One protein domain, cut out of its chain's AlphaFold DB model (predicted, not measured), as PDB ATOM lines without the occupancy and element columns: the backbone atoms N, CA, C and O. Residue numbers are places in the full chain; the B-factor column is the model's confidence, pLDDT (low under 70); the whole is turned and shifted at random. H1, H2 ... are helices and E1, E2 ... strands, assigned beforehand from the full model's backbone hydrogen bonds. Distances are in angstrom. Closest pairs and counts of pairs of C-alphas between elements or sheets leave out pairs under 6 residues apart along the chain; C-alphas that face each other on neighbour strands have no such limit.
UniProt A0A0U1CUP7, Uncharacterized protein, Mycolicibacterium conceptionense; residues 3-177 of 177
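This is residues 3 to 177 of the 177 residues of an uncharacterized protein of Mycolicibacterium conceptionense (UniProt A0A0U1CUP7). A long two-stranded hairpin, E3 and E4, makes one side of the domain, and the short strands E5 and E6 line the far edge of E4, giving a strongly twisted branched sheet in which E4 bends sharply. A two-stranded pair, E1 and E2, lies close to the middle, a second hairpin, E7 and E8, packs with E7 on the beginning of E3, and long loops and four very short helices make up much of the remainder. The printed part has 175 residues with four named helices and eight named strands, in the order H1 E1 H2 H3 E2 E3 E4 H4 E5 E6 E7 E8; the neighbour strands are antiparallel. The class is mixed, helices and strands, though under half of the residues are in named elements. The whole is compact, with a radius of gyration of the C-alphas of 16.8 A and spans of 45 by 40 by 38 A.

H1, residues 6 to 9, is joined by a tight link to E1, residues 14 to 18. E1 is the antiparallel neighbour of E2, residues 46 to 51, at 150 degrees, with N 16 and O 48 within hydrogen-bond range at 2.8 A. Between them in the chain come H2, residues 24 to 28, and H3, residues 31 to 34, which are close but not clearly touching; their closest C-alphas, those of Leu 25 and Ala 31, are 4.8 A apart. E3, residues 87 to 98, and E4, residues 101 to 114, form a hairpin at 160 degrees, with N 92 and O 109 at 2.8 A; E1 and E3 are near each other. E4 bends by 96 degrees at residue 111. H4, residues 127 to 130, comes nearest to E2 at the C-alphas of Ser 127 and Trp 50, 5.4 A apart. E5, residues 137 to 139, runs on into E6, residues 142 to 145, at 57 degrees; both are beside E4, on the other side of it from E3. N 114 and O 138 of E4 and E5 are 2.8 A apart, and N 110 and O 144 of E4 and E6 are 2.9 A apart. Residues 64 to 65 pair with residues 137 to 138 of E5, parallel. E7, residues 160 to 165, and E8, residues 171 to 176, form a hairpin at 163 degrees, with N 164 and O 172 at 2.8 A. The closest C-alphas of E3 and E7 are those of Pro 87 and Cys 162, 6.3 A apart, while E3 and E8 are only just apart, at 8.1 A. In H2 the O i to N i+4 pair is within hydrogen-bond range; H1, H3 and H4 are too short for such a pair, and their O i to N i+3 pair is within range in H3 and H4 but not in H1.

H1 begins at C-alpha 6, (-25.105, 12.769, -26.144). E1 is 13.3 A long and E2 15.8 A. E3 is 33.3 A long and E4 29.1 A, with C-alpha 101 at (-28.850, 23.225, -1.810). E6 is 9.6 A long. E7 is 16.5 A long and E8 16.3 A, ending at C-alpha 176, (-12.872, -4.920, -11.703).

The C-alphas farthest apart, those of Gly 99 and Ser 168, are 55.5 A from each other. The printed part has no cut and ends at residue 177, the chain's last. The links H3 to E2, E2 to E3, E4 to H4 and E6 to E7 are long, that from E2 to E3 having 35 residues. The mean pLDDT of the printed part is 87.7; residues 21 to 37, 39, 169 to 171 and 173 to 177 are under 70.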
ATOM      1  N   ASP A   3     -31.201   4.517 -24.024       96.12
ATOM      2  CA  ASP A   3     -30.203   5.144 -24.877       96.12
ATOM      3  C   ASP A   3     -29.669   6.402 -24.189       96.12
ATOM      4  O   ASP A   3     -30.419   7.177 -23.596       96.12
ATOM      5  N   ILE A   4     -28.355   6.589 -24.258       94.00
ATOM      6  CA  ILE A   4     -27.684   7.786 -23.764       94.00
ATOM      7  C   ILE A   4     -27.508   8.743 -24.940       94.00
ATOM      8  O   ILE A   4     -26.551   8.639 -25.710       94.00
ATOM      9  N   ASP A   5     -28.446   9.679 -25.083       95.81
ATOM     10  CA  ASP A   5     -28.356  10.735 -26.088       95.81
ATOM     11  C   ASP A   5     -27.295  11.766 -25.677       95.81
ATOM     12  O   ASP A   5     -27.478  12.555 -24.748       95.81
ATOM     13  N   LEU A   6     -26.168  11.793 -26.394       96.50
ATOM     14  CA  LEU A   6     -25.105  12.769 -26.144       96.50
ATOM     15  C   LEU A   6     -25.572  14.221 -26.344       96.50
ATOM     16  O   LEU A   6     -24.969  15.125 -25.767       96.50
ATOM     17  N   GLY A   7     -26.619  14.469 -27.137       97.00
ATOM     18  CA  GLY A   7     -27.254  15.781 -27.264       97.00
ATOM     19  C   GLY A   7     -27.903  16.241 -25.959       97.00
ATOM     20  O   GLY A   7     -27.744  17.397 -25.568       97.00
ATOM     21  N   GLU A   8     -28.562  15.329 -25.248       95.94
ATOM     22  CA  GLU A   8     -29.142  15.592 -23.931       95.94
ATOM     23  C   GLU A   8     -28.053  15.712 -22.857       95.94
ATOM     24  O   GLU A   8     -28.008  16.707 -22.128       95.94
ATOM     25  N   VAL A   9     -27.125  14.748 -22.809       96.25
ATOM     26  CA  VAL A   9     -26.061  14.669 -21.790       96.25
ATOM     27  C   VAL A   9     -25.102  15.861 -21.841       96.25
ATOM     28  O   VAL A   9     -24.501  16.217 -20.828       96.25
ATOM     29  N   ARG A  10     -24.989  16.555 -22.981       97.50
ATOM     30  CA  ARG A  10     -24.283  17.847 -23.071       97.50
ATOM     31  C   ARG A  10     -24.803  18.889 -22.086       97.50
ATOM     32  O   ARG A  10     -24.047  19.780 -21.719       97.50
ATOM     33  N   ASN A  11     -26.044  18.780 -21.625       97.56
ATOM     34  CA  ASN A  11     -26.623  19.705 -20.651       97.56
ATOM     35  C   ASN A  11     -26.459  19.230 -19.197       97.56
ATOM     36  O   ASN A  11     -26.981  19.866 -18.284       97.56
ATOM     37  N   TRP A  12     -25.767  18.111 -18.958       97.50
ATOM     38  CA  TRP A  12     -25.586  17.530 -17.628       97.50
ATOM     39  C   TRP A  12     -24.207  17.858 -17.062       97.50
ATOM     40  O   TRP A  12     -23.236  18.018 -17.795       97.50
ATOM     41  N   PHE A  13     -24.097  17.910 -15.737       98.06
ATOM     42  CA  PHE A  13     -22.797  17.998 -15.077       98.06
ATOM     43  C   PHE A  13     -22.139  16.622 -14.971       98.06
ATOM     44  O   PHE A  13     -22.800  15.621 -14.696       98.06
ATOM     45  N   GLY A  14     -20.818  16.594 -15.134       97.81
ATOM     46  CA  GLY A  14     -19.998  15.397 -15.028       97.81
ATOM     47  C   GLY A  14     -19.057  15.450 -13.832       97.81
ATOM     48  O   GLY A  14     -18.183  16.319 -13.770       97.81
ATOM     49  N   PHE A  15     -19.196  14.490 -12.915       97.12
ATOM     50  CA  PHE A  15     -18.338  14.350 -11.738       97.12
ATOM     51  C   PHE A  15     -17.682  12.972 -11.674       97.12
ATOM     52  O   PHE A  15     -18.285  11.969 -12.053       97.12
ATOM     53  N   GLY A  16     -16.438  12.936 -11.206       94.69
ATOM     54  CA  GLY A  16     -15.709  11.719 -10.867       94.69
ATOM     55  C   GLY A  16     -15.575  11.584  -9.353       94.69
ATOM     56  O   GLY A  16     -15.572  12.585  -8.627       94.69
ATOM     57  N   VAL A  17     -15.466  10.343  -8.879       91.12
ATOM     58  CA  VAL A  17     -15.278  10.010  -7.462       91.12
ATOM     59  C   VAL A  17     -13.872   9.454  -7.284       91.12
ATOM     60  O   VAL A  17     -13.540   8.404  -7.818       91.12
ATOM     61  N   ALA A  18     -13.043  10.140  -6.505       86.00
ATOM     62  CA  ALA A  18     -11.660   9.744  -6.281       86.00
ATOM     63  C   ALA A  18     -11.520   8.892  -5.013       86.00
ATOM     64  O   ALA A  18     -12.040   9.238  -3.951       86.00
ATOM     65  N   GLY A  19     -10.751   7.804  -5.092       76.75
ATOM     66  CA  GLY A  19     -10.372   7.002  -3.922       76.75
ATOM     67  C   GLY A  19     -11.478   6.111  -3.348       76.75
ATOM     68  O   GLY A  19     -11.412   5.763  -2.175       76.75
ATOM     69  N   ASN A  20     -12.473   5.739  -4.153       75.12
ATOM     70  CA  ASN A  20     -13.515   4.759  -3.817       75.12
ATOM     71  C   ASN A  20     -13.042   3.287  -3.890       75.12
ATOM     72  O   ASN A  20     -13.742   2.403  -3.404       75.12
ATOM     73  N   PHE A  21     -11.857   3.016  -4.451       67.00
ATOM     74  CA  PHE A  21     -11.211   1.698  -4.450       67.00
ATOM     75  C   PHE A  21      -9.852   1.742  -3.737       67.00
ATOM     76  O   PHE A  21      -9.023   2.624  -3.981       67.00
ATOM     77  N   ALA A  22      -9.592   0.751  -2.880       53.59
ATOM     78  CA  ALA A  22      -8.330   0.640  -2.151       53.59
ATOM     79  C   ALA A  22      -7.132   0.493  -3.114       53.59
ATOM     80  O   ALA A  22      -7.133  -0.366  -3.995       53.59
ATOM     81  N   GLY A  23      -6.102   1.329  -2.943       55.09
ATOM     82  CA  GLY A  23      -4.880   1.310  -3.759       55.09
ATOM     83  C   GLY A  23      -5.001   1.958  -5.149       55.09
ATOM     84  O   GLY A  23      -4.047   1.913  -5.928       55.09
ATOM     85  N   HIS A  24      -6.169   2.510  -5.503       62.22
ATOM     86  CA  HIS A  24      -6.433   3.044  -6.843       62.22
ATOM     87  C   HIS A  24      -5.689   4.359  -7.118       62.22
ATOM     88  O   HIS A  24      -5.136   4.542  -8.198       62.22
ATOM     89  N   LEU A  25      -5.592   5.244  -6.125       58.88
ATOM     90  CA  LEU A  25      -4.920   6.539  -6.283       58.88
ATOM     91  C   LEU A  25      -3.409   6.386  -6.480       58.88
ATOM     92  O   LEU A  25      -2.788   7.152  -7.218       58.88
ATOM     93  N   GLU A  26      -2.802   5.385  -5.847       60.75
ATOM     94  CA  GLU A  26      -1.397   5.037  -6.048       60.75
ATOM     95  C   GLU A  26      -1.164   4.493  -7.465       60.75
ATOM     96  O   GLU A  26      -0.169   4.843  -8.098       60.75
ATOM     97  N   GLN A  27      -2.099   3.692  -7.991       57.69
ATOM     98  CA  GLN A  27      -2.038   3.156  -9.357       57.69
ATOM     99  C   GLN A  27      -2.225   4.237 -10.428       57.69
ATOM    100  O   GLN A  27      -1.520   4.203 -11.436       57.69
ATOM    101  N   ALA A  28      -3.118   5.200 -10.190       58.31
ATOM    102  CA  ALA A  28      -3.351   6.341 -11.076       58.31
ATOM    103  C   ALA A  28      -2.210   7.384 -11.025       58.31
ATOM    104  O   ALA A  28      -2.109   8.264 -11.880       58.31
ATOM    105  N   GLY A  29      -1.310   7.295 -10.036       61.34
ATOM    106  CA  GLY A  29      -0.285   8.315  -9.789       61.34
ATOM    107  C   GLY A  29      -0.862   9.620  -9.225       61.34
ATOM    108  O   GLY A  29      -0.250  10.680  -9.351       61.34
ATOM    109  N   GLU A  30      -2.037   9.540  -8.605       63.81
ATOM    110  CA  GLU A  30      -2.811  10.664  -8.072       63.81
ATOM    111  C   GLU A  30      -2.754  10.743  -6.543       63.81
ATOM    112  O   GLU A  30      -3.243  11.700  -5.955       63.81
ATOM    113  N   ALA A  31      -2.101   9.786  -5.872       62.88
ATOM    114  CA  ALA A  31      -1.959   9.774  -4.413       62.88
ATOM    115  C   ALA A  31      -1.414  11.100  -3.840       62.88
ATOM    116  O   ALA A  31      -1.839  11.518  -2.763       62.88
ATOM    117  N   GLY A  32      -0.534  11.784  -4.586       65.69
ATOM    118  CA  GLY A  32       0.016  13.102  -4.248       65.69
ATOM    119  C   GLY A  32      -1.036  14.209  -4.101       65.69
ATOM    120  O   GLY A  32      -0.892  15.076  -3.239       65.69
ATOM    121  N   ASP A  33      -2.121  14.138  -4.877       66.88
ATOM    122  CA  ASP A  33      -3.192  15.143  -4.891       66.88
ATOM    123  C   ASP A  33      -4.107  15.017  -3.653       66.88
ATOM    124  O   ASP A  33      -4.830  15.952  -3.310       66.88
ATOM    125  N   PHE A  34      -4.035  13.889  -2.929       67.75
ATOM    126  CA  PHE A  34      -4.903  13.567  -1.789       67.75
ATOM    127  C   PHE A  34      -4.149  13.325  -0.471       67.75
ATOM    128  O   PHE A  34      -4.754  12.878   0.501       67.75
ATOM    129  N   VAL A  35      -2.846  13.634  -0.390       66.44
ATOM    130  CA  VAL A  35      -2.003  13.361   0.802       66.44
ATOM    131  C   VAL A  35      -2.556  13.998   2.081       66.44
ATOM    132  O   VAL A  35      -2.375  13.462   3.169       66.44
ATOM    133  N   LYS A  36      -3.237  15.141   1.962       67.19
ATOM    134  CA  LYS A  36      -3.801  15.877   3.104       67.19
ATOM    135  C   LYS A  36      -5.263  15.533   3.402       67.19
ATOM    136  O   LYS A  36      -5.822  16.093   4.340       67.19
ATOM    137  N   VAL A  37      -5.889  14.661   2.611       67.50
ATOM    138  CA  VAL A  37      -7.299  14.308   2.784       67.50
ATOM    139  C   VAL A  37      -7.411  13.104   3.712       67.50
ATOM    140  O   VAL A  37      -6.945  12.013   3.389       67.50
ATOM    141  N   VAL A  38      -8.028  13.322   4.873       70.00
ATOM    142  CA  VAL A  38      -8.340  12.277   5.853       70.00
ATOM    143  C   VAL A  38      -9.776  11.819   5.615       70.00
ATOM    144  O   VAL A  38     -10.684  12.645   5.592       70.00
ATOM    145  N   THR A  39      -9.977  10.514   5.432       67.81
ATOM    146  CA  THR A  39     -11.295   9.897   5.227       67.81
ATOM    147  C   THR A  39     -11.609   8.904   6.336       67.81
ATOM    148  O   THR A  39     -10.713   8.289   6.914       67.81
ATOM    149  N   GLU A  40     -12.895   8.720   6.619       73.06
ATOM    150  CA  GLU A  40     -13.364   7.682   7.533       73.06
ATOM    151  C   GLU A  40     -13.485   6.340   6.796       73.06
ATOM    152  O   GLU A  40     -14.185   6.225   5.789       73.06
ATOM    153  N   GLY A  41     -12.804   5.303   7.292       74.88
ATOM    154  CA  GLY A  41     -12.891   3.945   6.743       74.88
ATOM    155  C   GLY A  41     -12.575   3.871   5.243       74.88
ATOM    156  O   GLY A  41     -11.491   4.257   4.810       74.88
ATOM    157  N   TYR A  42     -13.528   3.354   4.462       71.19
ATOM    158  CA  TYR A  42     -13.435   3.195   3.003       71.19
ATOM    159  C   TYR A  42     -14.113   4.332   2.221       71.19
ATOM    160  O   TYR A  42     -14.393   4.175   1.032       71.19
ATOM    161  N   ALA A  43     -14.430   5.455   2.872       78.00
ATOM    162  CA  ALA A  43     -15.052   6.580   2.189       78.00
ATOM    163  C   ALA A  43     -14.143   7.120   1.065       78.00
ATOM    164  O   ALA A  43     -12.918   7.163   1.237       78.00
ATOM    165  N   PRO A  44     -14.721   7.569  -0.067       82.44
ATOM    166  CA  PRO A  44     -13.961   8.223  -1.121       82.44
ATOM    167  C   PRO A  44     -13.175   9.425  -0.597       82.44
ATOM    168  O   PRO A  44     -13.631  10.150   0.288       82.44
ATOM    169  N   LYS A  45     -12.012   9.685  -1.198       83.25
ATOM    170  CA  LYS A  45     -11.172  10.846  -0.869       83.25
ATOM    171  C   LYS A  45     -11.683  12.149  -1.466       83.25
ATOM    172  O   LYS A  45     -11.225  13.215  -1.071       83.25
ATOM    173  N   GLY A  46     -12.616  12.097  -2.407       86.00
ATOM    174  CA  GLY A  46     -13.282  13.301  -2.875       86.00
ATOM    175  C   GLY A  46     -14.105  13.099  -4.130       86.00
ATOM    176  O   GLY A  46     -14.188  12.006  -4.686       86.00
ATOM    177  N   ILE A  47     -14.680  14.208  -4.576       91.12
ATOM    178  CA  ILE A  47     -15.353  14.344  -5.861       91.12
ATOM    179  C   ILE A  47     -14.673  15.454  -6.656       91.12
ATOM    180  O   ILE A  47     -14.167  16.419  -6.079       91.12
ATOM    181  N   PHE A  48     -14.659  15.335  -7.978       93.75
ATOM    182  CA  PHE A  48     -14.114  16.370  -8.854       93.75
ATOM    183  C   PHE A  48     -14.982  16.530 -10.100       93.75
ATOM    184  O   PHE A  48     -15.488  15.537 -10.618       93.75
ATOM    185  N   PRO A  49     -15.160  17.757 -10.615       96.81
ATOM    186  CA  PRO A  49     -15.815  17.947 -11.896       96.81
ATOM    187  C   PRO A  49     -14.859  17.553 -13.022       96.81
ATOM    188  O   PRO A  49     -13.674  17.905 -12.999       96.81
ATOM    189  N   TRP A  50     -15.381  16.864 -14.026       96.94
ATOM    190  CA  TRP A  50     -14.715  16.679 -15.314       96.94
ATOM    191  C   TRP A  50     -15.473  17.349 -16.463       96.94
ATOM    192  O   TRP A  50     -14.885  17.568 -17.518       96.94
ATOM    193  N   TYR A  51     -16.738  17.724 -16.261       98.44
ATOM    194  CA  TYR A  51     -17.516  18.523 -17.205       98.44
ATOM    195  C   TYR A  51     -18.546  19.375 -16.462       98.44
ATOM    196  O   TYR A  51     -19.187  18.915 -15.515       98.44
ATOM    197  N   ALA A  52     -18.693  20.623 -16.879       97.94
ATOM    198  CA  ALA A  52     -19.645  21.569 -16.329       97.94
ATOM    199  C   ALA A  52     -20.146  22.480 -17.465       97.94
ATOM    200  O   ALA A  52     -19.415  23.389 -17.873       97.94
ATOM    201  N   PRO A  53     -21.366  22.245 -17.984       97.69
ATOM    202  CA  PRO A  53     -21.897  23.000 -19.112       97.69
ATOM    203  C   PRO A  53     -22.012  24.491 -18.780       97.69
ATOM    204  O   PRO A  53     -22.359  24.870 -17.661       97.69
ATOM    205  N   GLY A  54     -21.716  25.340 -19.766       97.00
ATOM    206  CA  GLY A  54     -21.787  26.799 -19.631       97.00
ATOM    207  C   GLY A  54     -20.585  27.454 -18.942       97.00
ATOM    208  O   GLY A  54     -20.637  28.648 -18.663       97.00
ATOM    209  N   ARG A  55     -19.508  26.710 -18.652       97.31
ATOM    210  CA  ARG A  55     -18.230  27.312 -18.251       97.31
ATOM    211  C   ARG A  55     -17.436  27.786 -19.466       97.31
ATOM    212  O   ARG A  55     -17.386  27.092 -20.473       97.31
ATOM    213  N   ASP A  56     -16.720  28.894 -19.298       96.94
ATOM    214  CA  ASP A  56     -15.829  29.473 -20.318       96.94
ATOM    215  C   ASP A  56     -14.386  28.927 -20.248       96.94
ATOM    216  O   ASP A  56     -13.452  29.525 -20.782       96.94
ATOM    217  N   ASP A  57     -14.168  27.817 -19.538       95.81
ATOM    218  CA  ASP A  57     -12.869  27.152 -19.423       95.81
ATOM    219  C   ASP A  57     -12.938  25.693 -19.890       95.81
ATOM    220  O   ASP A  57     -13.965  25.223 -20.370       95.81
ATOM    221  N   PHE A  58     -11.839  24.950 -19.730       95.25
ATOM    222  CA  PHE A  58     -11.730  23.566 -20.203       95.25
ATOM    223  C   PHE A  58     -12.817  22.621 -19.655       95.25
ATOM    224  O   PHE A  58     -13.071  21.584 -20.255       95.25
ATOM    225  N   LEU A  59     -13.460  22.940 -18.522       97.50
ATOM    226  CA  LEU A  59     -14.561  22.129 -17.998       97.50
ATOM    227  C   LEU A  59     -15.851  22.297 -18.811       97.50
ATOM    228  O   LEU A  59     -16.726  21.443 -18.697       97.50
ATOM    229  N   GLY A  60     -15.980  23.361 -19.606       97.75
ATOM    230  CA  GLY A  60     -17.093  23.572 -20.535       97.75
ATOM    231  C   GLY A  60     -16.983  22.768 -21.835       97.75
ATOM    232  O   GLY A  60     -17.966  22.661 -22.564       97.75
ATOM    233  N   GLU A  61     -15.825  22.163 -22.116       97.50
ATOM    234  CA  GLU A  61     -15.615  21.319 -23.296       97.50
ATOM    235  C   GLU A  61     -16.239  19.936 -23.091       97.50
ATOM    236  O   GLU A  61     -15.867  19.212 -22.165       97.50
ATOM    237  N   PHE A  62     -17.189  19.557 -23.952       98.12
ATOM    238  CA  PHE A  62     -17.917  18.291 -23.826       98.12
ATOM    239  C   PHE A  62     -17.022  17.084 -24.164       98.12
ATOM    240  O   PHE A  62     -16.665  16.917 -25.333       98.12
ATOM    241  N   PRO A  63     -16.701  16.197 -23.199       98.19
ATOM    242  CA  PRO A  63     -15.618  15.230 -23.371       98.19
ATOM    243  C   PRO A  63     -16.073  13.829 -23.793       98.19
ATOM    244  O   PRO A  63     -15.230  12.981 -24.075       98.19
ATOM    245  N   LEU A  64     -17.376  13.538 -23.776       98.38
ATOM    246  CA  LEU A  64     -17.866  12.170 -23.936       98.38
ATOM    247  C   LEU A  64     -17.889  11.727 -25.400       98.38
ATOM    248  O   LEU A  64     -18.295  12.473 -26.291       98.38
ATOM    249  N   SER A  65     -17.525  10.468 -25.613       98.12
ATOM    250  CA  SER A  65     -17.654   9.749 -26.877       98.12
ATOM    251  C   SER A  65     -18.059   8.298 -26.626       98.12
ATOM    252  O   SER A  65     -17.726   7.714 -25.592       98.12
ATOM    253  N   THR A  66     -18.784   7.711 -27.576       97.56
ATOM    254  CA  THR A  66     -19.254   6.321 -27.505       97.56
ATOM    255  C   THR A  66     -18.355   5.331 -28.240       97.56
ATOM    256  O   THR A  66     -18.516   4.125 -28.066       97.56
ATOM    257  N   ASP A  67     -17.426   5.802 -29.075       96.12
ATOM    258  CA  ASP A  67     -16.679   4.936 -29.998       96.12
ATOM    259  C   ASP A  67     -15.162   5.171 -30.031       96.12
ATOM    260  O   ASP A  67     -14.408   4.297 -30.467       96.12
ATOM    261  N   SER A  68     -14.695   6.322 -29.553       95.62
ATOM    262  CA  SER A  68     -13.320   6.765 -29.755       95.62
ATOM    263  C   SER A  68     -12.826   7.633 -28.607       95.62
ATOM    264  O   SER A  68     -13.589   8.368 -27.989       95.62
ATOM    265  N   ILE A  69     -11.523   7.544 -28.329       96.25
ATOM    266  CA  ILE A  69     -10.817   8.484 -27.458       96.25
ATOM    267  C   ILE A  69      -9.858   9.281 -28.335       96.25
ATOM    268  O   ILE A  69      -8.970   8.691 -28.960       96.25
ATOM    269  N   LEU A  70     -10.040  10.599 -28.390       96.06
ATOM    270  CA  LEU A  70      -9.131  11.502 -29.091       96.06
ATOM    271  C   LEU A  70      -7.982  11.886 -28.160       96.06
ATOM    272  O   LEU A  70      -8.179  12.149 -26.974       96.06
ATOM    273  N   LEU A  71      -6.763  11.873 -28.692       94.62
ATOM    274  CA  LEU A  71      -5.576  12.312 -27.961       94.62
ATOM    275  C   LEU A  71      -5.352  13.806 -28.222       94.62
ATOM    276  O   LEU A  71      -5.707  14.261 -29.309       94.62
ATOM    277  N   PRO A  72      -4.734  14.543 -27.282       92.19
ATOM    278  CA  PRO A  72      -4.274  15.901 -27.552       92.19
ATOM    279  C   PRO A  72      -3.360  15.949 -28.776       92.19
ATOM    280  O   PRO A  72      -2.618  14.990 -29.043       92.19
ATOM    281  N   GLU A  73      -3.373  17.077 -29.481       89.62
ATOM    282  CA  GLU A  73      -2.503  17.268 -30.640       89.62
ATOM    283  C   GLU A  73      -1.020  17.270 -30.218       89.62
ATOM    284  O   GLU A  73      -0.675  17.660 -29.091       89.62
ATOM    285  N   PRO A  74      -0.091  16.840 -31.095       86.44
ATOM    286  CA  PRO A  74       1.333  16.873 -30.789       86.44
ATOM    287  C   PRO A  74       1.799  18.274 -30.362       86.44
ATOM    288  O   PRO A  74       1.702  19.234 -31.121       86.44
ATOM    289  N   GLY A  75       2.346  18.378 -29.149       84.50
ATOM    290  CA  GLY A  75       2.845  19.636 -28.580       84.50
ATOM    291  C   GLY A  75       1.845  20.403 -27.708       84.50
ATOM    292  O   GLY A  75       2.248  21.357 -27.053       84.50
ATOM    293  N   GLU A  76       0.581  19.974 -27.629       86.81
ATOM    294  CA  GLU A  76      -0.427  20.595 -26.754       86.81
ATOM    295  C   GLU A  76      -0.189  20.281 -25.263       86.81
ATOM    296  O   GLU A  76      -0.520  21.065 -24.371       86.81
ATOM    297  N   VAL A  77       0.407  19.120 -24.980       85.75
ATOM    298  CA  VAL A  77       0.760  18.676 -23.627       85.75
ATOM    299  C   VAL A  77       2.253  18.398 -23.561       85.75
ATOM    300  O   VAL A  77       2.796  17.644 -24.369       85.75
ATOM    301  N   GLU A  78       2.922  18.997 -22.578       84.31
ATOM    302  CA  GLU A  78       4.346  18.779 -22.352       84.31
ATOM    303  C   GLU A  78       4.631  17.387 -21.772       84.31
ATOM    304  O   GLU A  78       4.005  16.932 -20.810       84.31
ATOM    305  N   GLY A  79       5.658  16.734 -22.317       83.25
ATOM    306  CA  GLY A  79       6.122  15.430 -21.856       83.25
ATOM    307  C   GLY A  79       5.299  14.249 -22.390       83.25
ATOM    308  O   GLY A  79       4.480  14.391 -23.297       83.25
ATOM    309  N   PRO A  80       5.553  13.029 -21.887       84.94
ATOM    310  CA  PRO A  80       4.835  11.848 -22.341       84.94
ATOM    311  C   PRO A  80       3.382  11.884 -21.858       84.94
ATOM    312  O   PRO A  80       3.132  11.968 -20.654       84.94
ATOM    313  N   LEU A  81       2.439  11.726 -22.794       87.06
ATOM    314  CA  LEU A  81       1.001  11.775 -22.517       87.06
ATOM    315  C   LEU A  81       0.571  10.783 -21.428       87.06
ATOM    316  O   LEU A  81      -0.294  11.099 -20.618       87.06
ATOM    317  N   ASN A  82       1.183   9.590 -21.409       89.00
ATOM    318  CA  ASN A  82       0.877   8.510 -20.470       89.00
ATOM    319  C   ASN A  82      -0.635   8.313 -20.283       89.00
ATOM    320  O   ASN A  82      -1.113   8.294 -19.153       89.00
ATOM    321  N   LEU A  83      -1.366   8.188 -21.397       91.44
ATOM    322  CA  LEU A  83      -2.803   7.933 -21.381       91.44
ATOM    323  C   LEU A  83      -3.108   6.713 -20.508       91.44
ATOM    324  O   LEU A  83      -2.591   5.616 -20.758       91.44
ATOM    325  N   GLN A  84      -3.976   6.906 -19.525       90.62
ATOM    326  CA  GLN A  84      -4.504   5.849 -18.681       90.62
ATOM    327  C   GLN A  84      -5.986   5.679 -18.982       90.62
ATOM    328  O   GLN A  84      -6.741   6.646 -19.029       90.62
ATOM    329  N   ILE A  85      -6.382   4.430 -19.219       90.88
ATOM    330  CA  ILE A  85      -7.791   4.049 -19.232       90.88
ATOM    331  C   ILE A  85      -8.208   3.711 -17.806       90.88
ATOM    332  O   ILE A  85      -7.476   3.025 -17.086       90.88
ATOM    333  N   GLU A  86      -9.397   4.149 -17.427       91.12
ATOM    334  CA  GLU A  86      -9.970   3.948 -16.102       91.12
ATOM    335  C   GLU A  86     -11.383   3.400 -16.316       91.12
ATOM    336  O   GLU A  86     -12.341   4.162 -16.432       91.12
ATOM    337  N   PRO A  87     -11.520   2.073 -16.512       91.69
ATOM    338  CA  PRO A  87     -12.827   1.465 -16.690       91.69
ATOM    339  C   PRO A  87     -13.619   1.581 -15.388       91.69
ATOM    340  O   PRO A  87     -13.231   1.012 -14.366       91.69
ATOM    341  N   GLU A  88     -14.748   2.272 -15.463       93.38
ATOM    342  CA  GLU A  88     -15.624   2.610 -14.348       93.38
ATOM    343  C   GLU A  88     -17.097   2.317 -14.670       93.38
ATOM    344  O   GLU A  88     -17.460   1.905 -15.778       93.38
ATOM    345  N   VAL A  89     -17.957   2.524 -13.673       94.62
ATOM    346  CA  VAL A  89     -19.411   2.562 -13.838       94.62
ATOM    347  C   VAL A  89     -19.858   4.017 -13.747       94.62
ATOM    348  O   VAL A  89     -19.701   4.650 -12.706       94.62
ATOM    349  N   GLY A  90     -20.436   4.535 -14.828       95.88
ATOM    350  CA  GLY A  90     -21.114   5.827 -14.828       95.88
ATOM    351  C   GLY A  90     -22.536   5.660 -14.305       95.88
ATOM    352  O   GLY A  90     -23.221   4.719 -14.703       95.88
ATOM    353  N   VAL A  91     -22.980   6.566 -13.436       96.75
ATOM    354  CA  VAL A  91     -24.343   6.580 -12.887       96.75
ATOM    355  C   VAL A  91     -25.019   7.885 -13.288       96.75
ATOM    356  O   VAL A  91     -24.490   8.966 -13.030       96.75
ATOM    357  N   ALA A  92     -26.183   7.780 -13.922       97.56
ATOM    358  CA  ALA A  92     -27.046   8.909 -14.224       97.56
ATOM    359  C   ALA A  92     -28.016   9.134 -13.059       97.56
ATOM    360  O   ALA A  92     -28.676   8.198 -12.594       97.56
ATOM    361  N   CYS A  93     -28.089  10.379 -12.592       97.56
ATOM    362  CA  CYS A  93     -28.891  10.765 -11.440       97.56
ATOM    363  C   CYS A  93     -29.748  11.988 -11.754       97.56
ATOM    364  O   CYS A  93     -29.273  12.943 -12.369       97.56
ATOM    365  N   HIS A  94     -30.968  12.012 -11.226       96.94
ATOM    366  CA  HIS A  94     -31.687  13.263 -11.026       96.94
ATOM    367  C   HIS A  94     -31.156  13.965  -9.778       96.94
ATOM    368  O   HIS A  94     -30.833  13.328  -8.772       96.94
ATOM    369  N   VAL A  95     -31.061  15.291  -9.841       96.25
ATOM    370  CA  VAL A  95     -30.682  16.118  -8.694       96.25
ATOM    371  C   VAL A  95     -31.953  16.679  -8.075       96.25
ATOM    372  O   VAL A  95     -32.682  17.432  -8.720       96.25
ATOM    373  N   VAL A  96     -32.210  16.327  -6.819       97.31
ATOM    374  CA  VAL A  96     -33.318  16.880  -6.037       97.31
ATOM    375  C   VAL A  96     -32.790  18.052  -5.225       97.31
ATOM    376  O   VAL A  96     -31.883  17.898  -4.403       97.31
ATOM    377  N   TRP A  97     -33.371  19.224  -5.455       96.88
ATOM    378  CA  TRP A  97     -32.991  20.477  -4.808       96.88
ATOM    379  C   TRP A  97     -33.923  20.814  -3.644       96.88
ATOM    380  O   TRP A  97     -35.128  20.571  -3.706       96.88
ATOM    381  N   ASN A  98     -33.365  21.429  -2.604       96.50
ATOM    382  CA  ASN A  98     -34.100  22.124  -1.555       96.50
ATOM    383  C   ASN A  98     -33.582  23.566  -1.491       96.50
ATOM    384  O   ASN A  98     -32.547  23.838  -0.882       96.50
ATOM    385  N   GLY A  99     -34.276  24.474  -2.178       95.81
ATOM    386  CA  GLY A  99     -33.789  25.835  -2.391       95.81
ATOM    387  C   GLY A  99     -32.527  25.843  -3.253       95.81
ATOM    388  O   GLY A  99     -32.539  25.356  -4.381       95.81
ATOM    389  N   ASP A 100     -31.445  26.394  -2.712       94.94
ATOM    390  CA  ASP A 100     -30.129  26.511  -3.351       94.94
ATOM    391  C   ASP A 100     -29.189  25.330  -3.051       94.94
ATOM    392  O   ASP A 100     -28.048  25.303  -3.513       94.94
ATOM    393  N   THR A 101     -29.660  24.347  -2.282       95.31
ATOM    394  CA  THR A 101     -28.850  23.225  -1.810       95.31
ATOM    395  C   THR A 101     -29.326  21.912  -2.427       95.31
ATOM    396  O   THR A 101     -30.525  21.647  -2.531       95.31
ATOM    397  N   VAL A 102     -28.379  21.054  -2.818       94.94
ATOM    398  CA  VAL A 102     -28.681  19.687  -3.261       94.94
ATOM    399  C   VAL A 102     -29.131  18.864  -2.056       94.94
ATOM    400  O   VAL A 102     -28.358  18.642  -1.127       94.94
ATOM    401  N   ALA A 103     -30.377  18.397  -2.079       96.75
ATOM    402  CA  ALA A 103     -30.944  17.567  -1.021       96.75
ATOM    403  C   ALA A 103     -30.633  16.081  -1.230       96.75
ATOM    404  O   ALA A 103     -30.342  15.367  -0.269       96.75
ATOM    405  N   ARG A 104     -30.708  15.599  -2.478       95.56
ATOM    406  CA  ARG A 104     -30.484  14.187  -2.817       95.56
ATOM    407  C   ARG A 104     -30.084  14.013  -4.283       95.56
ATOM    408  O   ARG A 104     -30.488  14.792  -5.141       95.56
ATOM    409  N   LEU A 105     -29.328  12.953  -4.558       95.12
ATOM    410  CA  LEU A 105     -29.147  12.396  -5.898       95.12
ATOM    411  C   LEU A 105     -29.988  11.124  -6.029       95.12
ATOM    412  O   LEU A 105     -29.898  10.233  -5.180       95.12
ATOM    413  N   GLU A 106     -30.800  11.045  -7.076       96.88
ATOM    414  CA  GLU A 106     -31.674   9.903  -7.350       96.88
ATOM    415  C   GLU A 106     -31.158   9.159  -8.580       96.88
ATOM    416  O   GLU A 106     -31.353   9.641  -9.699       96.88
ATOM    417  N   PRO A 107     -30.451   8.030  -8.398       96.62
ATOM    418  CA  PRO A 107     -29.937   7.269  -9.524       96.62
ATOM    419  C   PRO A 107     -31.100   6.646 -10.298       96.62
ATOM    420  O   PRO A 107     -32.017   6.095  -9.693       96.62
ATOM    421  N   PHE A 108     -31.040   6.714 -11.625       96.69
ATOM    422  CA  PHE A 108     -32.055   6.106 -12.495       96.69
ATOM    423  C   PHE A 108     -31.458   5.192 -13.568       96.69
ATOM    424  O   PHE A 108     -32.159   4.347 -14.126       96.69
ATOM    425  N   ALA A 109     -30.159   5.319 -13.854       97.38
ATOM    426  CA  ALA A 109     -29.480   4.435 -14.788       97.38
ATOM    427  C   ALA A 109     -27.978   4.330 -14.520       97.38
ATOM    428  O   ALA A 109     -27.375   5.232 -13.940       97.38
ATOM    429  N   LEU A 110     -27.355   3.245 -14.981       96.75
ATOM    430  CA  LEU A 110     -25.902   3.085 -14.968       96.75
ATOM    431  C   LEU A 110     -25.383   2.381 -16.216       96.75
ATOM    432  O   LEU A 110     -26.078   1.567 -16.824       96.75
ATOM    433  N   GLY A 111     -24.122   2.614 -16.554       96.31
ATOM    434  CA  GLY A 111     -23.470   1.920 -17.656       96.31
ATOM    435  C   GLY A 111     -21.957   1.958 -17.565       96.31
ATOM    436  O   GLY A 111     -21.375   2.554 -16.659       96.31
ATOM    437  N   ALA A 112     -21.306   1.287 -18.514       96.88
ATOM    438  CA  ALA A 112     -19.854   1.308 -18.598       96.88
ATOM    439  C   ALA A 112     -19.365   2.721 -18.944       96.88
ATOM    440  O   ALA A 112     -19.896   3.383 -19.840       96.88
ATOM    441  N   PHE A 113     -18.326   3.152 -18.241       97.31
ATOM    442  CA  PHE A 113     -17.684   4.443 -18.422       97.31
ATOM    443  C   PHE A 113     -16.168   4.250 -18.462       97.31
ATOM    444  O   PHE A 113     -15.637   3.272 -17.937       97.31
ATOM    445  N   ASN A 114     -15.459   5.152 -19.126       95.94
ATOM    446  CA  ASN A 114     -14.005   5.154 -19.156       95.94
ATOM    447  C   ASN A 114     -13.511   6.555 -18.795       95.94
ATOM    448  O   ASN A 114     -13.492   7.450 -19.649       95.94
ATOM    449  N   ASP A 115     -13.130   6.733 -17.527       95.31
ATOM    450  CA  ASP A 115     -12.657   7.999 -16.964       95.31
ATOM    451  C   ASP A 115     -11.184   8.244 -17.312       95.31
ATOM    452  O   ASP A 115     -10.327   8.397 -16.446       95.31
ATOM    453  N   CYS A 116     -10.870   8.246 -18.610       95.19
ATOM    454  CA  CYS A 116      -9.488   8.348 -19.053       95.19
ATOM    455  C   CYS A 116      -8.795   9.584 -18.464       95.19
ATOM    456  O   CYS A 116      -9.387  10.667 -18.330       95.19
ATOM    457  N   SER A 117      -7.506   9.421 -18.191       93.88
ATOM    458  CA  SER A 117      -6.631  10.485 -17.727       93.88
ATOM    459  C   SER A 117      -5.342  10.541 -18.536       93.88
ATOM    460  O   SER A 117      -4.875   9.554 -19.113       93.88
ATOM    461  N   ILE A 118      -4.758  11.733 -18.589       93.56
ATOM    462  CA  ILE A 118      -3.435  11.968 -19.163       93.56
ATOM    463  C   ILE A 118      -2.527  12.598 -18.118       93.56
ATOM    464  O   ILE A 118      -2.961  13.302 -17.199       93.56
ATOM    465  N   ARG A 119      -1.224  12.380 -18.260       88.62
ATOM    466  CA  ARG A 119      -0.249  12.999 -17.374       88.62
ATOM    467  C   ARG A 119      -0.107  14.479 -17.713       88.62
ATOM    468  O   ARG A 119       0.359  14.835 -18.787       88.62
ATOM    469  N   ARG A 120      -0.426  15.335 -16.741       88.44
ATOM    470  CA  ARG A 120      -0.108  16.769 -16.749       88.44
ATOM    471  C   ARG A 120       0.680  17.127 -15.484       88.44
ATOM    472  O   ARG A 120       0.073  17.320 -14.427       88.44
ATOM    473  N   PRO A 121       2.025  17.125 -15.531       82.50
ATOM    474  CA  PRO A 121       2.850  17.495 -14.383       82.50
ATOM    475  C   PRO A 121       2.531  18.917 -13.908       82.50
ATOM    476  O   PRO A 121       2.334  19.808 -14.725       82.50
ATOM    477  N   GLY A 122       2.454  19.125 -12.593       83.56
ATOM    478  CA  GLY A 122       2.155  20.444 -12.022       83.56
ATOM    479  C   GLY A 122       0.707  20.919 -12.200       83.56
ATOM    480  O   GLY A 122       0.403  22.046 -11.819       83.56
ATOM    481  N   ALA A 123      -0.191  20.085 -12.743       86.81
ATOM    482  CA  ALA A 123      -1.608  20.416 -12.817       86.81
ATOM    483  C   ALA A 123      -2.162  20.734 -11.413       86.81
ATOM    484  O   ALA A 123      -1.979  19.931 -10.497       86.81
ATOM    485  N   PRO A 124      -2.868  21.864 -11.229       86.69
ATOM    486  CA  PRO A 124      -3.295  22.314  -9.903       86.69
ATOM    487  C   PRO A 124      -4.442  21.474  -9.326       86.69
ATOM    488  O   PRO A 124      -4.671  21.485  -8.119       86.69
ATOM    489  N   LYS A 125      -5.192  20.779 -10.190       89.50
ATOM    490  CA  LYS A 125      -6.308  19.899  -9.831       89.50
ATOM    491  C   LYS A 125      -6.361  18.703 -10.775       89.50
ATOM    492  O   LYS A 125      -6.034  18.829 -11.956       89.50
ATOM    493  N   ILE A 126      -6.879  17.585 -10.270       89.62
ATOM    494  CA  ILE A 126      -7.124  16.356 -11.037       89.62
ATOM    495  C   ILE A 126      -7.964  16.597 -12.301       89.62
ATOM    496  O   ILE A 126      -7.671  16.021 -13.341       89.62
ATOM    497  N   SER A 127      -8.931  17.523 -12.268       93.50
ATOM    498  CA  SER A 127      -9.794  17.856 -13.409       93.50
ATOM    499  C   SER A 127      -9.020  18.151 -14.702       93.50
ATOM    500  O   SER A 127      -9.437  17.713 -15.772       93.50
ATOM    501  N   HIS A 128      -7.853  18.802 -14.617       92.25
ATOM    502  CA  HIS A 128      -7.011  19.105 -15.786       92.25
ATOM    503  C   HIS A 128      -6.457  17.852 -16.477       92.25
ATOM    504  O   HIS A 128      -6.138  17.875 -17.663       92.25
ATOM    505  N   LYS A 129      -6.306  16.755 -15.733       93.00
ATOM    506  CA  LYS A 129      -5.860  15.459 -16.259       93.00
ATOM    507  C   LYS A 129      -7.009  14.699 -16.925       93.00
ATOM    508  O   LYS A 129      -6.750  13.798 -17.714       93.00
ATOM    509  N   LYS A 130      -8.255  15.050 -16.590       94.50
ATOM    510  CA  LYS A 130      -9.474  14.283 -16.880       94.50
ATOM    511  C   LYS A 130     -10.229  14.824 -18.097       94.50
ATOM    512  O   LYS A 130     -10.841  14.041 -18.816       94.50
ATOM    513  N   ASN A 131     -10.189  16.130 -18.345       96.38
ATOM    514  CA  ASN A 131     -10.782  16.733 -19.538       96.38
ATOM    515  C   ASN A 131      -9.707  17.494 -20.322       96.38
ATOM    516  O   ASN A 131      -9.174  18.494 -19.845       96.38
ATOM    517  N   TRP A 132      -9.361  16.973 -21.500       94.62
ATOM    518  CA  TRP A 132      -8.463  17.620 -22.462       94.62
ATOM    519  C   TRP A 132      -9.174  17.954 -23.777       94.62
ATOM    520  O   TRP A 132      -8.509  18.161 -24.785       94.62
ATOM    521  N   GLY A 133     -10.508  17.996 -23.767       95.56
ATOM    522  CA  GLY A 133     -11.325  18.342 -24.924       95.56
ATOM    523  C   GLY A 133     -12.258  17.220 -25.389       95.56
ATOM    524  O   GLY A 133     -12.468  16.229 -24.679       95.56
ATOM    525  N   PRO A 134     -12.841  17.376 -26.591       96.88
ATOM    526  CA  PRO A 134     -13.789  16.428 -27.156       96.88
ATOM    527  C   PRO A 134     -13.260  14.996 -27.196       96.88
ATOM    528  O   PRO A 134     -12.106  14.754 -27.544       96.88
ATOM    529  N   ALA A 135     -14.136  14.041 -26.874       97.56
ATOM    530  CA  ALA A 135     -13.816  12.615 -26.844       97.56
ATOM    531  C   ALA A 135     -12.600  12.263 -25.960       97.56
ATOM    532  O   ALA A 135     -11.874  11.310 -26.244       97.56
ATOM    533  N   SER A 136     -12.369  12.996 -24.865       97.25
ATOM    534  CA  SER A 136     -11.391  12.601 -23.847       97.25
ATOM    535  C   SER A 136     -11.890  11.469 -22.941       97.25
ATOM    536  O   SER A 136     -11.098  10.862 -22.224       97.25
ATOM    537  N   LYS A 137     -13.196  11.168 -22.950       97.75
ATOM    538  CA  LYS A 137     -13.838  10.163 -22.086       97.75
ATOM    539  C   LYS A 137     -14.750   9.233 -22.867       97.75
ATOM    540  O   LYS A 137     -15.403   9.643 -23.821       97.75
ATOM    541  N   GLY A 138     -14.815   7.982 -22.418       97.56
ATOM    542  CA  GLY A 138     -15.678   6.966 -23.016       97.56
ATOM    543  C   GLY A 138     -16.962   6.776 -22.218       97.56
ATOM    544  O   GLY A 138     -16.911   6.664 -20.995       97.56
ATOM    545  N   VAL A 139     -18.095   6.671 -22.902       98.12
ATOM    546  CA  VAL A 139     -19.391   6.334 -22.300       98.12
ATOM    547  C   VAL A 139     -20.099   5.278 -23.142       98.12
ATOM    548  O   VAL A 139     -20.039   5.310 -24.369       98.12
ATOM    549  N   ALA A 140     -20.751   4.307 -22.503       97.56
ATOM    550  CA  ALA A 140     -21.585   3.356 -23.226       97.56
ATOM    551  C   ALA A 140     -22.772   4.077 -23.899       97.56
ATOM    552  O   ALA A 140     -23.382   4.940 -23.269       97.56
ATOM    553  N   PRO A 141     -23.155   3.702 -25.134       97.25
ATOM    554  CA  PRO A 141     -24.310   4.299 -25.811       97.25
ATOM    555  C   PRO A 141     -25.643   3.943 -25.138       97.25
ATOM    556  O   PRO A 141     -26.651   4.584 -25.409       97.25
ATOM    557  N   GLN A 142     -25.658   2.916 -24.281       97.81
ATOM    558  CA  GLN A 142     -26.845   2.456 -23.572       97.81
ATOM    559  C   GLN A 142     -26.524   2.146 -22.117       97.81
ATOM    560  O   GLN A 142     -25.490   1.538 -21.818       97.81
ATOM    561  N   PHE A 143     -27.427   2.537 -21.221       97.69
ATOM    562  CA  PHE A 143     -27.348   2.262 -19.789       97.69
ATOM    563  C   PHE A 143     -28.457   1.290 -19.355       97.69
ATOM    564  O   PHE A 143     -29.523   1.185 -19.971       97.69
ATOM    565  N   PHE A 144     -28.213   0.564 -18.269       97.00
ATOM    566  CA  PHE A 144     -29.223  -0.214 -17.563       97.00
ATOM    567  C   PHE A 144     -30.038   0.708 -16.665       97.00
ATOM    568  O   PHE A 144     -29.468   1.516 -15.938       97.00
ATOM    569  N   GLU A 145     -31.359   0.559 -16.690       96.56
ATOM    570  CA  GLU A 145     -32.237   1.222 -15.726       96.56
ATOM    571  C   GLU A 145     -32.032   0.609 -14.346       96.56
ATOM    572  O   GLU A 145     -31.911  -0.614 -14.211       96.56
ATOM    573  N   ILE A 146     -32.000   1.461 -13.328       95.69
ATOM    574  CA  ILE A 146     -31.875   1.054 -11.931       95.69
ATOM    575  C   ILE A 146     -32.802   1.894 -11.055       95.69
ATOM    576  O   ILE A 146     -33.067   3.054 -11.351       95.69
ATOM    577  N   SER A 147     -33.285   1.306  -9.963       93.00
ATOM    578  CA  SER A 147     -34.095   1.997  -8.951       93.00
ATOM    579  C   SER A 147     -33.264   2.580  -7.808       93.00
ATOM    580  O   SER A 147     -33.681   3.535  -7.154       93.00
ATOM    581  N   ASP A 148     -32.114   1.969  -7.526       92.56
ATOM    582  CA  ASP A 148     -31.249   2.278  -6.394       92.56
ATOM    583  C   ASP A 148     -29.865   1.626  -6.569       92.56
ATOM    584  O   ASP A 148     -29.599   0.924  -7.546       92.56
ATOM    585  N   LEU A 149     -28.981   1.885  -5.604       91.69
ATOM    586  CA  LEU A 149     -27.626   1.332  -5.512       91.69
ATOM    587  C   LEU A 149     -27.446   0.512  -4.223       91.69
ATOM    588  O   LEU A 149     -26.359   0.487  -3.640       91.69
ATOM    589  N   THR A 150     -28.522  -0.092  -3.711       91.94
ATOM    590  CA  THR A 150     -28.425  -0.922  -2.507       91.94
ATOM    591  C   THR A 150     -27.578  -2.172  -2.786       91.94
ATOM    592  O   THR A 150     -27.577  -2.670  -3.914       91.94
ATOM    593  N   PRO A 151     -26.847  -2.712  -1.788       88.44
ATOM    594  CA  PRO A 151     -25.953  -3.855  -2.005       88.44
ATOM    595  C   PRO A 151     -26.635  -5.099  -2.591       88.44
ATOM    596  O   PRO A 151     -26.032  -5.793  -3.406       88.44
ATOM    597  N   ASP A 152     -27.894  -5.342  -2.215       93.25
ATOM    598  CA  ASP A 152     -28.725  -6.456  -2.700       93.25
ATOM    599  C   ASP A 152     -29.671  -6.033  -3.843       93.25
ATOM    600  O   ASP A 152     -30.575  -6.775  -4.230       93.25
ATOM    601  N   GLY A 153     -29.480  -4.817  -4.358       90.88
ATOM    602  CA  GLY A 153     -30.329  -4.178  -5.350       90.88
ATOM    603  C   GLY A 153     -30.015  -4.576  -6.796       90.88
ATOM    604  O   GLY A 153     -29.319  -5.564  -7.061       90.88
ATOM    605  N   PRO A 154     -30.489  -3.780  -7.772       90.31
ATOM    606  CA  PRO A 154     -30.399  -4.089  -9.204       90.31
ATOM    607  C   PRO A 154     -28.977  -4.340  -9.727       90.31
ATOM    608  O   PRO A 154     -28.791  -4.987 -10.757       90.31
ATOM    609  N   THR A 155     -27.960  -3.836  -9.025       92.25
ATOM    610  CA  THR A 155     -26.556  -3.885  -9.445       92.25
ATOM    611  C   THR A 155     -25.773  -5.048  -8.833       92.25
ATOM    612  O   THR A 155     -24.631  -5.280  -9.231       92.25
ATOM    613  N   ALA A 156     -26.354  -5.806  -7.893       92.06
ATOM    614  CA  ALA A 156     -25.648  -6.808  -7.081       92.06
ATOM    615  C   ALA A 156     -24.930  -7.895  -7.914       92.06
ATOM    616  O   ALA A 156     -23.857  -8.406  -7.563       92.06
ATOM    617  N   THR A 157     -25.505  -8.248  -9.065       90.56
ATOM    618  CA  THR A 157     -24.992  -9.294  -9.963       90.56
ATOM    619  C   THR A 157     -24.147  -8.752 -11.116       90.56
ATOM    620  O   THR A 157     -23.541  -9.535 -11.851       90.56
ATOM    621  N   MET A 158     -24.051  -7.429 -11.267       92.00
ATOM    622  CA  MET A 158     -23.299  -6.803 -12.353       92.00
ATOM    623  C   MET A 158     -21.793  -6.879 -12.101       92.00
ATOM    624  O   MET A 158     -21.326  -6.844 -10.962       92.00
ATOM    625  N   ARG A 159     -21.010  -7.014 -13.175       91.38
ATOM    626  CA  ARG A 159     -19.543  -7.076 -13.127       91.38
ATOM    627  C   ARG A 159     -18.964  -6.220 -14.243       91.38
ATOM    628  O   ARG A 159     -19.420  -6.314 -15.381       91.38
ATOM    629  N   LEU A 160     -17.934  -5.437 -13.930       90.12
ATOM    630  CA  LEU A 160     -17.247  -4.595 -14.904       90.12
ATOM    631  C   LEU A 160     -15.965  -5.276 -15.394       90.12
ATOM    632  O   LEU A 160     -15.060  -5.596 -14.623       90.12
ATOM    633  N   VAL A 161     -15.860  -5.479 -16.706       90.31
ATOM    634  CA  VAL A 161     -14.676  -6.085 -17.323       90.31
ATOM    635  C   VAL A 161     -14.174  -5.204 -18.453       90.31
ATOM    636  O   VAL A 161     -14.937  -4.799 -19.324       90.31
ATOM    637  N   CYS A 162     -12.869  -4.942 -18.457       88.81
ATOM    638  CA  CYS A 162     -12.204  -4.170 -19.492       88.81
ATOM    639  C   CYS A 162     -11.235  -5.052 -20.284       88.81
ATOM    640  O   CYS A 162     -10.422  -5.791 -19.714       88.81
ATOM    641  N   TYR A 163     -11.287  -4.934 -21.609       88.69
ATOM    642  CA  TYR A 163     -10.346  -5.574 -22.520       88.69
ATOM    643  C   TYR A 163      -9.624  -4.518 -23.345       88.69
ATOM    644  O   TYR A 163     -10.241  -3.793 -24.119       88.69
ATOM    645  N   LEU A 164      -8.299  -4.502 -23.260       86.00
ATOM    646  CA  LEU A 164      -7.452  -3.731 -24.156       86.00
ATOM    647  C   LEU A 164      -6.931  -4.651 -25.259       86.00
ATOM    648  O   LEU A 164      -6.191  -5.604 -25.001       86.00
ATOM    649  N   SER A 165      -7.316  -4.361 -26.498       84.31
ATOM    650  CA  SER A 165      -6.883  -5.113 -27.679       84.31
ATOM    651  C   SER A 165      -6.004  -4.230 -28.554       84.31
ATOM    652  O   SER A 165      -6.329  -3.072 -28.798       84.31
ATOM    653  N   ARG A 166      -4.886  -4.770 -29.046       82.00
ATOM    654  CA  ARG A 166      -4.089  -4.113 -30.093       82.00
ATOM    655  C   ARG A 166      -4.492  -4.647 -31.462       82.00
ATOM    656  O   ARG A 166      -4.938  -5.786 -31.570       82.00
ATOM    657  N   ARG A 167      -4.242  -3.865 -32.517       76.81
ATOM    658  CA  ARG A 167      -4.505  -4.247 -33.921       76.81
ATOM    659  C   ARG A 167      -3.849  -5.579 -34.328       76.81
ATOM    660  O   ARG A 167      -4.335  -6.244 -35.227       76.81
ATOM    661  N   SER A 168      -2.793  -5.996 -33.624       77.69
ATOM    662  CA  SER A 168      -2.133  -7.300 -33.773       77.69
ATOM    663  C   SER A 168      -2.887  -8.492 -33.154       77.69
ATOM    664  O   SER A 168      -2.345  -9.591 -33.109       77.69
ATOM    665  N   GLY A 169      -4.092  -8.293 -32.608       67.19
ATOM    666  CA  GLY A 169      -4.920  -9.342 -31.999       67.19
ATOM    667  C   GLY A 169      -4.565  -9.695 -30.549       67.19
ATOM    668  O   GLY A 169      -5.290 -10.445 -29.897       67.19
ATOM    669  N   ARG A 170      -3.481  -9.138 -29.988       68.19
ATOM    670  CA  ARG A 170      -3.096  -9.389 -28.590       68.19
ATOM    671  C   ARG A 170      -4.046  -8.659 -27.634       68.19
ATOM    672  O   ARG A 170      -4.115  -7.429 -27.652       68.19
ATOM    673  N   ARG A 171      -4.729  -9.426 -26.780       65.81
ATOM    674  CA  ARG A 171      -5.640  -8.947 -25.728       65.81
ATOM    675  C   ARG A 171      -4.956  -8.918 -24.362       65.81
ATOM    676  O   ARG A 171      -4.234  -9.847 -24.005       65.81
ATOM    677  N   ARG A 172      -5.202  -7.864 -23.586       71.88
ATOM    678  CA  ARG A 172      -4.937  -7.791 -22.142       71.88
ATOM    679  C   ARG A 172      -6.256  -7.460 -21.453       71.88
ATOM    680  O   ARG A 172      -6.918  -6.513 -21.860       71.88
ATOM    681  N   GLY A 173      -6.662  -8.256 -20.470       63.16
ATOM    682  CA  GLY A 173      -7.900  -8.040 -19.719       63.16
ATOM    683  C   GLY A 173      -7.613  -7.605 -18.287       63.16
ATOM    684  O   GLY A 173      -6.666  -8.105 -17.678       63.16
ATOM    685  N   ARG A 174      -8.441  -6.707 -17.754       60.56
ATOM    686  CA  ARG A 174      -8.528  -6.398 -16.321       60.56
ATOM    687  C   ARG A 174     -10.004  -6.459 -15.932       60.56
ATOM    688  O   ARG A 174     -10.819  -5.746 -16.511       60.56
ATOM    689  N   ALA A 175     -10.348  -7.330 -14.992       52.50
ATOM    690  CA  ALA A 175     -11.670  -7.336 -14.376       52.50
ATOM    691  C   ALA A 175     -11.618  -6.467 -13.116       52.50
ATOM    692  O   ALA A 175     -10.716  -6.650 -12.294       52.50
ATOM    693  N   ALA A 176     -12.558  -5.535 -12.984       53.47
ATOM    694  CA  ALA A 176     -12.872  -4.920 -11.703       53.47
ATOM    695  C   ALA A 176     -13.966  -5.786 -11.057       53.47
ATOM    696  O   ALA A 176     -14.934  -6.160 -11.724       53.47
ATOM    697  N   ARG A 177     -13.755  -6.207  -9.810       41.25
ATOM    698  CA  ARG A 177     -14.782  -6.900  -9.024       41.25
ATOM    699  C   ARG A 177     -15.553  -5.888  -8.209       41.25
ATOM    700  O   ARG A 177     -14.880  -4.978  -7.680       41.25
TER     701      ARG A 177